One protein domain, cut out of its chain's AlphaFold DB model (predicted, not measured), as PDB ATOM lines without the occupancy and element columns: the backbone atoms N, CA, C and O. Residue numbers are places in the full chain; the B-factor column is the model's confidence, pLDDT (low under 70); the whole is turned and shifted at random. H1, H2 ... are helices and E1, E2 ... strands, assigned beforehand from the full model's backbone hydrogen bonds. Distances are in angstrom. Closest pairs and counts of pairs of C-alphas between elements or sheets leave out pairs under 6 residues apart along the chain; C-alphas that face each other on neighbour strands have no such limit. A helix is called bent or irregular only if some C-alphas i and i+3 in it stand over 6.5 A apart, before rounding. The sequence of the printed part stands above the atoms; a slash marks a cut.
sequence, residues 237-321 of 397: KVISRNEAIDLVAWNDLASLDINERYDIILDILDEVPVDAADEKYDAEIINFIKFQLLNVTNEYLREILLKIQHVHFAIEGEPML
ATOM      1  N   LYS A 237     -36.714  42.608 -18.301       66.00
ATOM      2  CA  LYS A 237     -37.408  42.050 -17.148       66.00
ATOM      3  C   LYS A 237     -38.538  42.979 -16.709       66.00
ATOM      4  O   LYS A 237     -38.291  44.102 -16.270       66.00
ATOM      5  N   VAL A 238     -39.766  42.494 -16.830       72.62
ATOM      6  CA  VAL A 238     -40.922  43.084 -16.154       72.62
ATOM      7  C   VAL A 238     -40.901  42.578 -14.717       72.62
ATOM      8  O   VAL A 238     -40.728  41.379 -14.489       72.62
ATOM      9  N   ILE A 239     -41.015  43.484 -13.754       83.69
ATOM     10  CA  ILE A 239     -41.146  43.147 -12.336       83.69
ATOM     11  C   ILE A 239     -42.344  43.887 -11.756       83.69
ATOM     12  O   ILE A 239     -42.690  44.989 -12.184       83.69
ATOM     13  N   SER A 240     -42.977  43.294 -10.757       89.25
ATOM     14  CA  SER A 240     -43.984  43.992  -9.968       89.25
ATOM     15  C   SER A 240     -43.352  45.144  -9.185       89.25
ATOM     16  O   SER A 240     -42.171  45.125  -8.825       89.25
ATOM     17  N   ARG A 241     -44.159  46.146  -8.841       90.88
ATOM     18  CA  ARG A 241     -43.736  47.251  -7.977       90.88
ATOM     19  C   ARG A 241     -43.185  46.777  -6.630       90.88
ATOM     20  O   ARG A 241     -42.216  47.351  -6.146       90.88
ATOM     21  N   ASN A 242     -43.746  45.714  -6.053       92.12
ATOM     22  CA  ASN A 242     -43.232  45.138  -4.809       92.12
ATOM     23  C   ASN A 242     -41.832  44.540  -4.996       92.12
ATOM     24  O   ASN A 242     -40.958  44.782  -4.174       92.12
ATOM     25  N   GLU A 243     -41.582  43.830  -6.098       92.56
ATOM     26  CA  GLU A 243     -40.236  43.333  -6.413       92.56
ATOM     27  C   GLU A 243     -39.244  44.480  -6.645       92.56
ATOM     28  O   GLU A 243     -38.100  44.396  -6.204       92.56
ATOM     29  N   ALA A 244     -39.671  45.570  -7.289       92.38
ATOM     30  CA  ALA A 244     -38.840  46.759  -7.470       92.38
ATOM     31  C   ALA A 244     -38.457  47.399  -6.125       92.38
ATOM     32  O   ALA A 244     -37.282  47.681  -5.891       92.38
ATOM     33  N   ILE A 245     -39.435  47.584  -5.233       93.62
ATOM     34  CA  ILE A 245     -39.227  48.096  -3.870       93.62
ATOM     35  C   ILE A 245     -38.284  47.178  -3.088       93.62
ATOM     36  O   ILE A 245     -37.373  47.663  -2.422       93.62
ATOM     37  N   ASP A 246     -38.462  45.863  -3.199       94.50
ATOM     38  CA  ASP A 246     -37.622  44.879  -2.523       94.50
ATOM     39  C   ASP A 246     -36.168  44.965  -2.991       94.50
ATOM     40  O   ASP A 246     -35.261  45.025  -2.162       94.50
ATOM     41  N   LEU A 247     -35.937  45.028  -4.304       93.12
ATOM     42  CA  LEU A 247     -34.594  45.156  -4.876       93.12
ATOM     43  C   LEU A 247     -33.887  46.434  -4.409       93.12
ATOM     44  O   LEU A 247     -32.709  46.382  -4.053       93.12
ATOM     45  N   VAL A 248     -34.598  47.565  -4.385       93.50
ATOM     46  CA  VAL A 248     -34.042  48.831  -3.884       93.50
ATOM     47  C   VAL A 248     -33.761  48.744  -2.383       93.50
ATOM     48  O   VAL A 248     -32.674  49.117  -1.958       93.50
ATOM     49  N   ALA A 249     -34.683  48.200  -1.585       94.12
ATOM     50  CA  ALA A 249     -34.520  48.108  -0.134       94.12
ATOM     51  C   ALA A 249     -33.323  47.238   0.277       94.12
ATOM     52  O   ALA A 249     -32.570  47.612   1.175       94.12
ATOM     53  N   TRP A 250     -33.113  46.107  -0.402       94.25
ATOM     54  CA  TRP A 250     -31.948  45.251  -0.169       94.25
ATOM     55  C   TRP A 250     -30.634  45.926  -0.571       94.25
ATOM     56  O   TRP A 250     -29.638  45.785   0.136       94.25
ATOM     57  N   ASN A 251     -30.623  46.668  -1.681       93.06
ATOM     58  CA  ASN A 251     -29.448  47.437  -2.085       93.06
ATOM     59  C   ASN A 251     -29.119  48.543  -1.075       93.06
ATOM     60  O   ASN A 251     -27.959  48.697  -0.700       93.06
ATOM     61  N   ASP A 252     -30.130  49.291  -0.630       91.38
ATOM     62  CA  ASP A 252     -29.952  50.363   0.346       91.38
ATOM     63  C   ASP A 252     -29.413  49.794   1.663       91.38
ATOM     64  O   ASP A 252     -28.374  50.272   2.112       91.38
ATOM     65  N   LEU A 253     -30.005  48.718   2.206       93.31
ATOM     66  CA  LEU A 253     -29.494  48.021   3.399       93.31
ATOM     67  C   LEU A 253     -28.003  47.677   3.266       93.31
ATOM     68  O   LEU A 253     -27.233  47.922   4.194       93.31
ATOM     69  N   ALA A 254     -27.600  47.122   2.120       91.62
ATOM     70  CA  ALA A 254     -26.216  46.729   1.859       91.62
ATOM     71  C   ALA A 254     -25.251  47.922   1.733       91.62
ATOM     72  O   ALA A 254     -24.038  47.741   1.836       91.62
ATOM     73  N   SER A 255     -25.775  49.124   1.484       90.81
ATOM     74  CA  SER A 255     -24.996  50.357   1.347       90.81
ATOM     75  C   SER A 255     -24.896  51.185   2.630       90.81
ATOM     76  O   SER A 255     -24.047  52.073   2.678       90.81
ATOM     77  N   LEU A 256     -25.726  50.898   3.643       91.62
ATOM     78  CA  LEU A 256     -25.742  51.650   4.897       91.62
ATOM     79  C   LEU A 256     -24.445  51.459   5.683       91.62
ATOM     80  O   LEU A 256     -23.984  50.331   5.895       91.62
ATOM     81  N   ASP A 257     -23.901  52.558   6.193       93.31
ATOM     82  CA  ASP A 257     -22.829  52.507   7.177       93.31
ATOM     83  C   ASP A 257     -23.350  52.222   8.599       93.31
ATOM     84  O   ASP A 257     -24.551  52.153   8.872       93.31
ATOM     85  N   ILE A 258     -22.421  52.008   9.535       92.50
ATOM     86  CA  ILE A 258     -22.766  51.634  10.911       92.50
ATOM     87  C   ILE A 258     -23.560  52.717  11.654       92.50
ATOM     88  O   ILE A 258     -24.385  52.381  12.503       92.50
ATOM     89  N   ASN A 259     -23.326  53.995  11.349       90.19
ATOM     90  CA  ASN A 259     -24.031  55.106  11.981       90.19
ATOM     91  C   ASN A 259     -25.440  55.226  11.402       90.19
ATOM     92  O   ASN A 259     -26.392  55.386  12.156       90.19
ATOM     93  N   GLU A 260     -25.591  55.062  10.087       90.06
ATOM     94  CA  GLU A 260     -26.907  55.076   9.443       90.06
ATOM     95  C   GLU A 260     -27.781  53.916   9.936       90.06
ATOM     96  O   GLU A 260     -28.959  54.107  10.241       90.06
ATOM     97  N   ARG A 261     -27.204  52.715  10.090       92.62
ATOM     98  CA  ARG A 261     -27.899  51.580  10.722       92.62
ATOM     99  C   ARG A 261     -28.306  51.907  12.156       92.62
ATOM    100  O   ARG A 261     -29.438  51.633  12.538       92.62
ATOM    101  N   TYR A 262     -27.398  52.487  12.939       90.56
ATOM    102  CA  TYR A 262     -27.655  52.864  14.329       90.56
ATOM    103  C   TYR A 262     -28.830  53.845  14.449       90.56
ATOM    104  O   TYR A 262     -29.735  53.606  15.249       90.56
ATOM    105  N   ASP A 263     -28.853  54.891  13.623       85.94
ATOM    106  CA  ASP A 263     -29.914  55.903  13.619       85.94
ATOM    107  C   ASP A 263     -31.276  55.300  13.236       85.94
ATOM    108  O   ASP A 263     -32.272  55.523  13.927       85.94
ATOM    109  N   ILE A 264     -31.316  54.450  12.205       86.69
ATOM    110  CA  ILE A 264     -32.547  53.763  11.790       86.69
ATOM    111  C   ILE A 264     -33.060  52.826  12.893       86.69
ATOM    112  O   ILE A 264     -34.256  52.813  13.182       86.69
ATOM    113  N   ILE A 265     -32.183  52.038  13.523       88.25
ATOM    114  CA  ILE A 265     -32.591  51.106  14.587       88.25
ATOM    115  C   ILE A 265     -33.167  51.867  15.783       88.25
ATOM    116  O   ILE A 265     -34.215  51.475  16.303       88.25
ATOM    117  N   LEU A 266     -32.513  52.959  16.190       84.69
ATOM    118  CA  LEU A 266     -33.013  53.833  17.249       84.69
ATOM    119  C   LEU A 266     -34.419  54.350  16.943       84.69
ATOM    120  O   LEU A 266     -35.264  54.380  17.834       84.69
ATOM    121  N   ASP A 267     -34.671  54.742  15.698       77.00
ATOM    122  CA  ASP A 267     -35.959  55.293  15.286       77.00
ATOM    123  C   ASP A 267     -37.073  54.240  15.202       77.00
ATOM    124  O   ASP A 267     -38.232  54.557  15.472       77.00
ATOM    125  N   ILE A 268     -36.755  52.990  14.848       83.81
ATOM    126  CA  ILE A 268     -37.764  51.925  14.720       83.81
ATOM    127  C   ILE A 268     -38.091  51.283  16.071       83.81
ATOM    128  O   ILE A 268     -39.253  50.959  16.328       83.81
ATOM    129  N   LEU A 269     -37.080  51.041  16.911       80.06
ATOM    130  CA  LEU A 269     -37.225  50.225  18.121       80.06
ATOM    131  C   LEU A 269     -37.276  51.037  19.419       80.06
ATOM    132  O   LEU A 269     -37.599  50.459  20.452       80.06
ATOM    133  N   ASP A 270     -36.971  52.340  19.383       74.25
ATOM    134  CA  ASP A 270     -36.819  53.195  20.578       74.25
ATOM    135  C   ASP A 270     -35.833  52.593  21.613       74.25
ATOM    136  O   ASP A 270     -35.893  52.844  22.817       74.25
ATOM    137  N   GLU A 271     -34.899  51.764  21.128       77.06
ATOM    138  CA  GLU A 271     -33.888  51.049  21.904       77.06
ATOM    139  C   GLU A 271     -32.499  51.300  21.315       77.06
ATOM    140  O   GLU A 271     -32.303  51.259  20.102       77.06
ATOM    141  N   VAL A 272     -31.506  51.512  22.185       82.94
ATOM    142  CA  VAL A 272     -30.106  51.680  21.772       82.94
ATOM    143  C   VAL A 272     -29.529  50.320  21.370       82.94
ATOM    144  O   VAL A 272     -29.371  49.459  22.247       82.94
ATOM    145  N   PRO A 273     -29.175  50.091  20.090       86.06
ATOM    146  CA  PRO A 273     -28.584  48.824  19.690       86.06
ATOM    147  C   PRO A 273     -27.202  48.662  20.323       86.06
ATOM    148  O   PRO A 273     -26.367  49.563  20.289       86.06
ATOM    149  N   VAL A 274     -26.947  47.480  20.889       86.62
ATOM    150  CA  VAL A 274     -25.623  47.125  21.432       86.62
ATOM    151  C   VAL A 274     -24.589  47.011  20.307       86.62
ATOM    152  O   VAL A 274     -23.441  47.409  20.482       86.62
ATOM    153  N   ASP A 275     -25.016  46.479  19.162       91.19
ATOM    154  CA  ASP A 275     -24.239  46.391  17.931       91.19
ATOM    155  C   ASP A 275     -25.174  46.629  16.741       91.19
ATOM    156  O   ASP A 275     -26.028  45.796  16.439       91.19
ATOM    157  N   ALA A 276     -25.039  47.780  16.083       90.44
ATOM    158  CA  ALA A 276     -25.865  48.131  14.932       90.44
ATOM    159  C   ALA A 276     -25.543  47.288  13.680       90.44
ATOM    160  O   ALA A 276     -26.328  47.296  12.733       90.44
ATOM    161  N   ALA A 277     -24.432  46.540  13.657       91.62
ATOM    162  CA  ALA A 277     -24.082  45.629  12.565       91.62
ATOM    163  C   ALA A 277     -24.783  44.263  12.662       91.62
ATOM    164  O   ALA A 277     -24.680  43.468  11.734       91.62
ATOM    165  N   ASP A 278     -25.476  43.976  13.768       94.12
ATOM    166  CA  ASP A 278     -26.152  42.696  13.981       94.12
ATOM    167  C   ASP A 278     -27.281  42.499  12.951       94.12
ATOM    168  O   ASP A 278     -28.218  43.299  12.867       94.12
ATOM    169  N   GLU A 279     -27.194  41.416  12.175       93.62
ATOM    170  CA  GLU A 279     -28.144  41.063  11.106       93.62
ATOM    171  C   GLU A 279     -29.570  40.855  11.630       93.62
ATOM    172  O   GLU A 279     -30.533  40.926  10.865       93.62
ATOM    173  N   LYS A 280     -29.757  40.648  12.943       93.44
ATOM    174  CA  LYS A 280     -31.099  40.539  13.535       93.44
ATOM    175  C   LYS A 280     -31.971  41.774  13.294       93.44
ATOM    176  O   LYS A 280     -33.181  41.647  13.409       93.44
ATOM    177  N   TYR A 281     -31.365  42.934  13.017       93.25
ATOM    178  CA  TYR A 281     -32.068  44.186  12.727       93.25
ATOM    179  C   TYR A 281     -32.387  44.372  11.236       93.25
ATOM    180  O   TYR A 281     -33.114  45.299  10.877       93.25
ATOM    181  N   ASP A 282     -31.846  43.532  10.347       94.50
ATOM    182  CA  ASP A 282     -31.962  43.727   8.898       94.50
ATOM    183  C   ASP A 282     -33.419  43.689   8.428       94.50
ATOM    184  O   ASP A 282     -33.799  44.458   7.547       94.50
ATOM    185  N   ALA A 283     -34.255  42.837   9.025       93.12
ATOM    186  CA  ALA A 283     -35.662  42.717   8.648       93.12
ATOM    187  C   ALA A 283     -36.445  44.006   8.949       93.12
ATOM    188  O   ALA A 283     -37.224  44.479   8.115       93.12
ATOM    189  N   GLU A 284     -36.228  44.597  10.118       91.25
ATOM    190  CA  GLU A 284     -36.840  45.847  10.556       91.25
ATOM    191  C   GLU A 284     -36.333  47.028   9.726       91.25
ATOM    192  O   GLU A 284     -37.149  47.811   9.234       91.25
ATOM    193  N   ILE A 285     -35.018  47.114   9.491       91.62
ATOM    194  CA  ILE A 285     -34.411  48.146   8.635       91.62
ATOM    195  C   ILE A 285     -34.975  48.053   7.212       91.62
ATOM    196  O   ILE A 285     -35.386  49.063   6.641       91.62
ATOM    197  N   ILE A 286     -35.066  46.849   6.642       93.31
ATOM    198  CA  ILE A 286     -35.666  46.637   5.320       93.31
ATOM    199  C   ILE A 286     -37.119  47.090   5.306       93.31
ATOM    200  O   ILE A 286     -37.512  47.817   4.398       93.31
ATOM    201  N   ASN A 287     -37.927  46.685   6.285       89.94
ATOM    202  CA  ASN A 287     -39.335  47.082   6.340       89.94
ATOM    203  C   ASN A 287     -39.484  48.603   6.444       89.94
ATOM    204  O   ASN A 287     -40.357  49.174   5.787       89.94
ATOM    205  N   PHE A 288     -38.603  49.262   7.196       87.44
ATOM    206  CA  PHE A 288     -38.537  50.716   7.254       87.44
ATOM    207  C   PHE A 288     -38.200  51.326   5.890       87.44
ATOM    208  O   PHE A 288     -38.943  52.188   5.427       87.44
ATOM    209  N   ILE A 289     -37.158  50.852   5.197       88.50
ATOM    210  CA  ILE A 289     -36.791  51.346   3.858       88.50
ATOM    211  C   ILE A 289     -37.936  51.123   2.861       88.50
ATOM    212  O   ILE A 289     -38.325  52.053   2.152       88.50
ATOM    213  N   LYS A 290     -38.532  49.923   2.835       89.75
ATOM    214  CA  LYS A 290     -39.689  49.604   1.983       89.75
ATOM    215  C   LYS A 290     -40.842  50.567   2.236       89.75
ATOM    216  O   LYS A 290     -41.437  51.056   1.281       89.75
ATOM    217  N   PHE A 291     -41.124  50.882   3.501       82.75
ATOM    218  CA  PHE A 291     -42.149  51.853   3.872       82.75
ATOM    219  C   PHE A 291     -41.861  53.246   3.292       82.75
ATOM    220  O   PHE A 291     -42.767  53.866   2.736       82.75
ATOM    221  N   GLN A 292     -40.604  53.707   3.319       80.19
ATOM    222  CA  GLN A 292     -40.215  54.981   2.692       80.19
ATOM    223  C   GLN A 292     -40.367  54.968   1.155       80.19
ATOM    224  O   GLN A 292     -40.521  56.028   0.546       80.19
ATOM    225  N   LEU A 293     -40.316  53.791   0.518       85.06
ATOM    226  CA  LEU A 293     -40.394  53.616  -0.939       85.06
ATOM    227  C   LEU A 293     -41.826  53.452  -1.478       85.06
ATOM    228  O   LEU A 293     -42.034  53.566  -2.686       85.06
ATOM    229  N   LEU A 294     -42.834  53.221  -0.628       81.94
ATOM    230  CA  LEU A 294     -44.216  52.959  -1.070       81.94
ATOM    231  C   LEU A 294     -44.803  54.071  -1.956       81.94
ATOM    232  O   LEU A 294     -45.626  53.786  -2.834       81.94
ATOM    233  N   ASN A 295     -44.326  55.307  -1.786       74.44
ATOM    234  CA  ASN A 295     -44.939  56.518  -2.344       74.44
ATOM    235  C   ASN A 295     -44.148  57.125  -3.503       74.44
ATOM    236  O   ASN A 295     -44.541  58.150  -4.058       74.44
ATOM    237  N   VAL A 296     -43.019  56.516  -3.862       78.00
ATOM    238  CA  VAL A 296     -42.139  57.023  -4.919       78.00
ATOM    239  C   VAL A 296     -42.686  56.620  -6.287       78.00
ATOM    240  O   VAL A 296     -43.312  55.569  -6.424       78.00
ATOM    241  N   THR A 297     -42.455  57.407  -7.332       79.12
ATOM    242  CA  THR A 297     -42.949  57.052  -8.672       79.12
ATOM    243  C   THR A 297     -42.263  55.790  -9.211       79.12
ATOM    244  O   THR A 297     -41.140  55.461  -8.822       79.12
ATOM    245  N   ASN A 298     -42.917  55.075 -10.134       83.19
ATOM    246  CA  ASN A 298     -42.253  53.985 -10.861       83.19
ATOM    247  C   ASN A 298     -41.018  54.504 -11.614       83.19
ATOM    248  O   ASN A 298     -40.014  53.806 -11.671       83.19
ATOM    249  N   GLU A 299     -41.054  55.746 -12.107       78.56
ATOM    250  CA  GLU A 299     -39.894  56.385 -12.735       78.56
ATOM    251  C   GLU A 299     -38.691  56.458 -11.799       78.56
ATOM    252  O   GLU A 299     -37.597  56.021 -12.149       78.56
ATOM    253  N   TYR A 300     -38.912  56.902 -10.564       82.31
ATOM    254  CA  TYR A 300     -37.852  56.987  -9.572       82.31
ATOM    255  C   TYR A 300     -37.255  55.614  -9.224       82.31
ATOM    256  O   TYR A 300     -36.033  55.462  -9.157       82.31
ATOM    257  N   LEU A 301     -38.102  54.586  -9.056       87.19
ATOM    258  CA  LEU A 301     -37.624  53.212  -8.854       87.19
ATOM    259  C   LEU A 301     -36.802  52.731 -10.051       87.19
ATOM    260  O   LEU A 301     -35.745  52.138  -9.850       87.19
ATOM    261  N   ARG A 302     -37.238  53.010 -11.289       83.69
ATOM    262  CA  ARG A 302     -36.488  52.648 -12.502       83.69
ATOM    263  C   ARG A 302     -35.113  53.299 -12.533       83.69
ATOM    264  O   ARG A 302     -34.143  52.606 -12.826       83.69
ATOM    265  N   GLU A 303     -35.002  54.578 -12.183       82.56
ATOM    266  CA  GLU A 303     -33.708  55.266 -12.124       82.56
ATOM    267  C   GLU A 303     -32.749  54.641 -11.105       82.56
ATOM    268  O   GLU A 303     -31.557  54.498 -11.390       82.56
ATOM    269  N   ILE A 304     -33.237  54.268  -9.915       86.75
ATOM    270  CA  ILE A 304     -32.404  53.590  -8.910       86.75
ATOM    271  C   ILE A 304     -32.013  52.200  -9.409       86.75
ATOM    272  O   ILE A 304     -30.830  51.862  -9.407       86.75
ATOM    273  N   LEU A 305     -32.980  51.405  -9.870       86.94
ATOM    274  CA  LEU A 305     -32.734  50.051 -10.361       86.94
ATOM    275  C   LEU A 305     -31.736  50.037 -11.525       86.94
ATOM    276  O   LEU A 305     -30.857  49.177 -11.571       86.94
ATOM    277  N   LEU A 306     -31.810  51.026 -12.415       80.81
ATOM    278  CA  LEU A 306     -30.847  51.206 -13.494       80.81
ATOM    279  C   LEU A 306     -29.436  51.475 -12.959       80.81
ATOM    280  O   LEU A 306     -28.471  50.904 -13.467       80.81
ATOM    281  N   LYS A 307     -29.298  52.310 -11.924       82.75
ATOM    282  CA  LYS A 307     -27.998  52.614 -11.303       82.75
ATOM    283  C   LYS A 307     -27.385  51.395 -10.612       82.75
ATOM    284  O   LYS A 307     -26.173  51.231 -10.692       82.75
ATOM    285  N   ILE A 308     -28.197  50.564  -9.953       84.44
ATOM    286  CA  ILE A 308     -27.704  49.450  -9.122       84.44
ATOM    287  C   ILE A 308     -27.547  48.137  -9.907       84.44
ATOM    288  O   ILE A 308     -26.612  47.386  -9.655       84.44
ATOM    289  N   GLN A 309     -28.448  47.843 -10.853       77.50
ATOM    290  CA  GLN A 309     -28.435  46.590 -11.621       77.50
ATOM    291  C   GLN A 309     -27.864  46.765 -13.031       77.50
ATOM    292  O   GLN A 309     -27.589  45.765 -13.689       77.50
ATOM    293  N   HIS A 310     -27.721  48.001 -13.527       71.25
ATOM    294  CA  HIS A 310     -27.391  48.287 -14.930       71.25
ATOM    295  C   HIS A 310     -28.371  47.644 -15.932       71.25
ATOM    296  O   HIS A 310     -28.001  47.309 -17.056       71.25
ATOM    297  N   VAL A 311     -29.632  47.468 -15.520       65.94
ATOM    298  CA  VAL A 311     -30.708  46.870 -16.320       65.94
ATOM    299  C   VAL A 311     -31.957  47.739 -16.218       65.94
ATOM    300  O   VAL A 311     -32.310  48.207 -15.137       65.94
ATOM    301  N   HIS A 312     -32.648  47.925 -17.345       70.06
ATOM    302  CA  HIS A 312     -33.952  48.577 -17.379       70.06
ATOM    303  C   HIS A 312     -35.065  47.587 -17.043       70.06
ATOM    304  O   HIS A 312     -35.195  46.532 -17.673       70.06
ATOM    305  N   PHE A 313     -35.886  47.972 -16.072       76.81
ATOM    306  CA  PHE A 313     -37.074  47.239 -15.660       76.81
ATOM    307  C   PHE A 313     -38.330  47.968 -16.131       76.81
ATOM    308  O   PHE A 313     -38.436  49.187 -15.981       76.81
ATOM    309  N   ALA A 314     -39.302  47.217 -16.645       72.81
ATOM    310  CA  ALA A 314     -40.688  47.670 -16.601       72.81
ATOM    311  C   ALA A 314     -41.216  47.373 -15.196       72.81
ATOM    312  O   ALA A 314     -40.986  46.278 -14.678       72.81
ATOM    313  N   ILE A 315     -41.897  48.340 -14.584       82.88
ATOM    314  CA  ILE A 315     -42.488  48.168 -13.257       82.88
ATOM    315  C   ILE A 315     -44.002  48.171 -13.408       82.88
ATOM    316  O   ILE A 315     -44.580  49.181 -13.809       82.88
ATOM    317  N   GLU A 316     -44.628  47.048 -13.074       81.44
ATOM    318  CA  GLU A 316     -46.083  46.900 -13.078       81.44
ATOM    319  C   GLU A 316     -46.686  47.182 -11.699       81.44
ATOM    320  O   GLU A 316     -46.202  46.704 -10.669       81.44
ATOM    321  N   GLY A 317     -47.792  47.926 -11.693       82.62
ATOM    322  CA  GLY A 317     -48.504  48.352 -10.491       82.62
ATOM    323  C   GLY A 317     -48.371  49.851 -10.236       82.62
ATOM    324  O   GLY A 317     -47.407  50.491 -10.650       82.62
ATOM    325  N   GLU A 318     -49.355  50.408  -9.535       75.69
ATOM    326  CA  GLU A 318     -49.444  51.846  -9.280       75.69
ATOM    327  C   GLU A 318     -48.824  52.222  -7.923       75.69
ATOM    328  O   GLU A 318     -48.933  51.455  -6.958       75.69
ATOM    329  N   PRO A 319     -48.175  53.397  -7.810       76.50
ATOM    330  CA  PRO A 319     -47.765  53.931  -6.523       76.50
ATOM    331  C   PRO A 319     -48.977  54.227  -5.641       76.50
ATOM    332  O   PRO A 319     -50.044  54.616  -6.118       76.50
ATOM    333  N   MET A 320     -48.794  54.109  -4.326       71.75
ATOM    334  CA  MET A 320     -49.777  54.626  -3.384       71.75
ATOM    335  C   MET A 320     -49.632  56.153  -3.383       71.75
ATOM    336  O   MET A 320     -48.648  56.699  -2.883       71.75
ATOM    337  N   LEU A 321     -50.556  56.846  -4.048       65.38
ATOM    338  CA  LEU A 321     -50.503  58.297  -4.199       65.38
ATOM    339  C   LEU A 321     -50.973  58.968  -2.909       65.38
ATOM    340  O   LEU A 321     -52.157  59.230  -2.731       65.38
TER     341      LEU A 321
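This is residues 237 to 321 of the 397 residues of the protein "Methyltransferase domain-containing protein" of Chitinophaga sp. ysch24 (UniProt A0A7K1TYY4). Two long helices, H1 and H3, cross steeply in the middle of the domain; H2 and the loop of residues 270 to 278 lie at one end, H4 and a small sheet of two strands, E1 and E2, at the other. The printed part has 85 residues, mostly helix, with E1, H1, H2, H3, H4 and E2 in that order; the sheet, E1 = E2, is parallel. It is only just compact, close to loose, with a radius of gyration of the C-alphas of 14.0 A, and only just elongated, spanning 41 by 27 by 16 A.

Start at E1, residues 237 to 240, the parallel neighbour of E2, residues 313 to 316; look for N 239 and O 314, within hydrogen-bond range at 2.9 A. Between them come H1, residues 241 to 255, H2, 258 to 269, H3, 279 to 293, and H4, 298 to 309: a strand-helix-strand unit, parallel neighbour strands with helices between. H1 touches H3 at a steep tilt of 51 degrees, opposite ways, with Ala 249 and Ile 289 the closest C-alphas at 5.6 A. H1 touches H4 at a steep tilt of 46 degrees, the same way, closest at C-alphas 244 and 301, 6.7 A. H2 touches H3 about perpendicular, at 78 degrees, closest at C-alphas 264 and 285, 6.7 A. The closest C-alphas of H4 and E2 are 302 and 313, 6.3 A. Every O i to N i+4 pair is within hydrogen-bond range in H1, H2 and H4, and 9 of 11 in H3.

Find C-alpha 237 at (-37.408, 42.050, -17.148); E1 runs 9.9 A from there. H1 covers 21.2 A, H2 16.2 A, H3 21.3 A and H4 15.7 A; H3 is irregular, with C-alphas 280 and 283 7.0 A apart. E2 runs 9.4 A to C-alpha 316 at (-46.083, 46.900, -13.078).

The C-alphas of Val 274 and Ala 314 are farthest apart, 40.9 A. The printed part has no cut and no long link. Residues 237, 311 and 321 have pLDDT under 70.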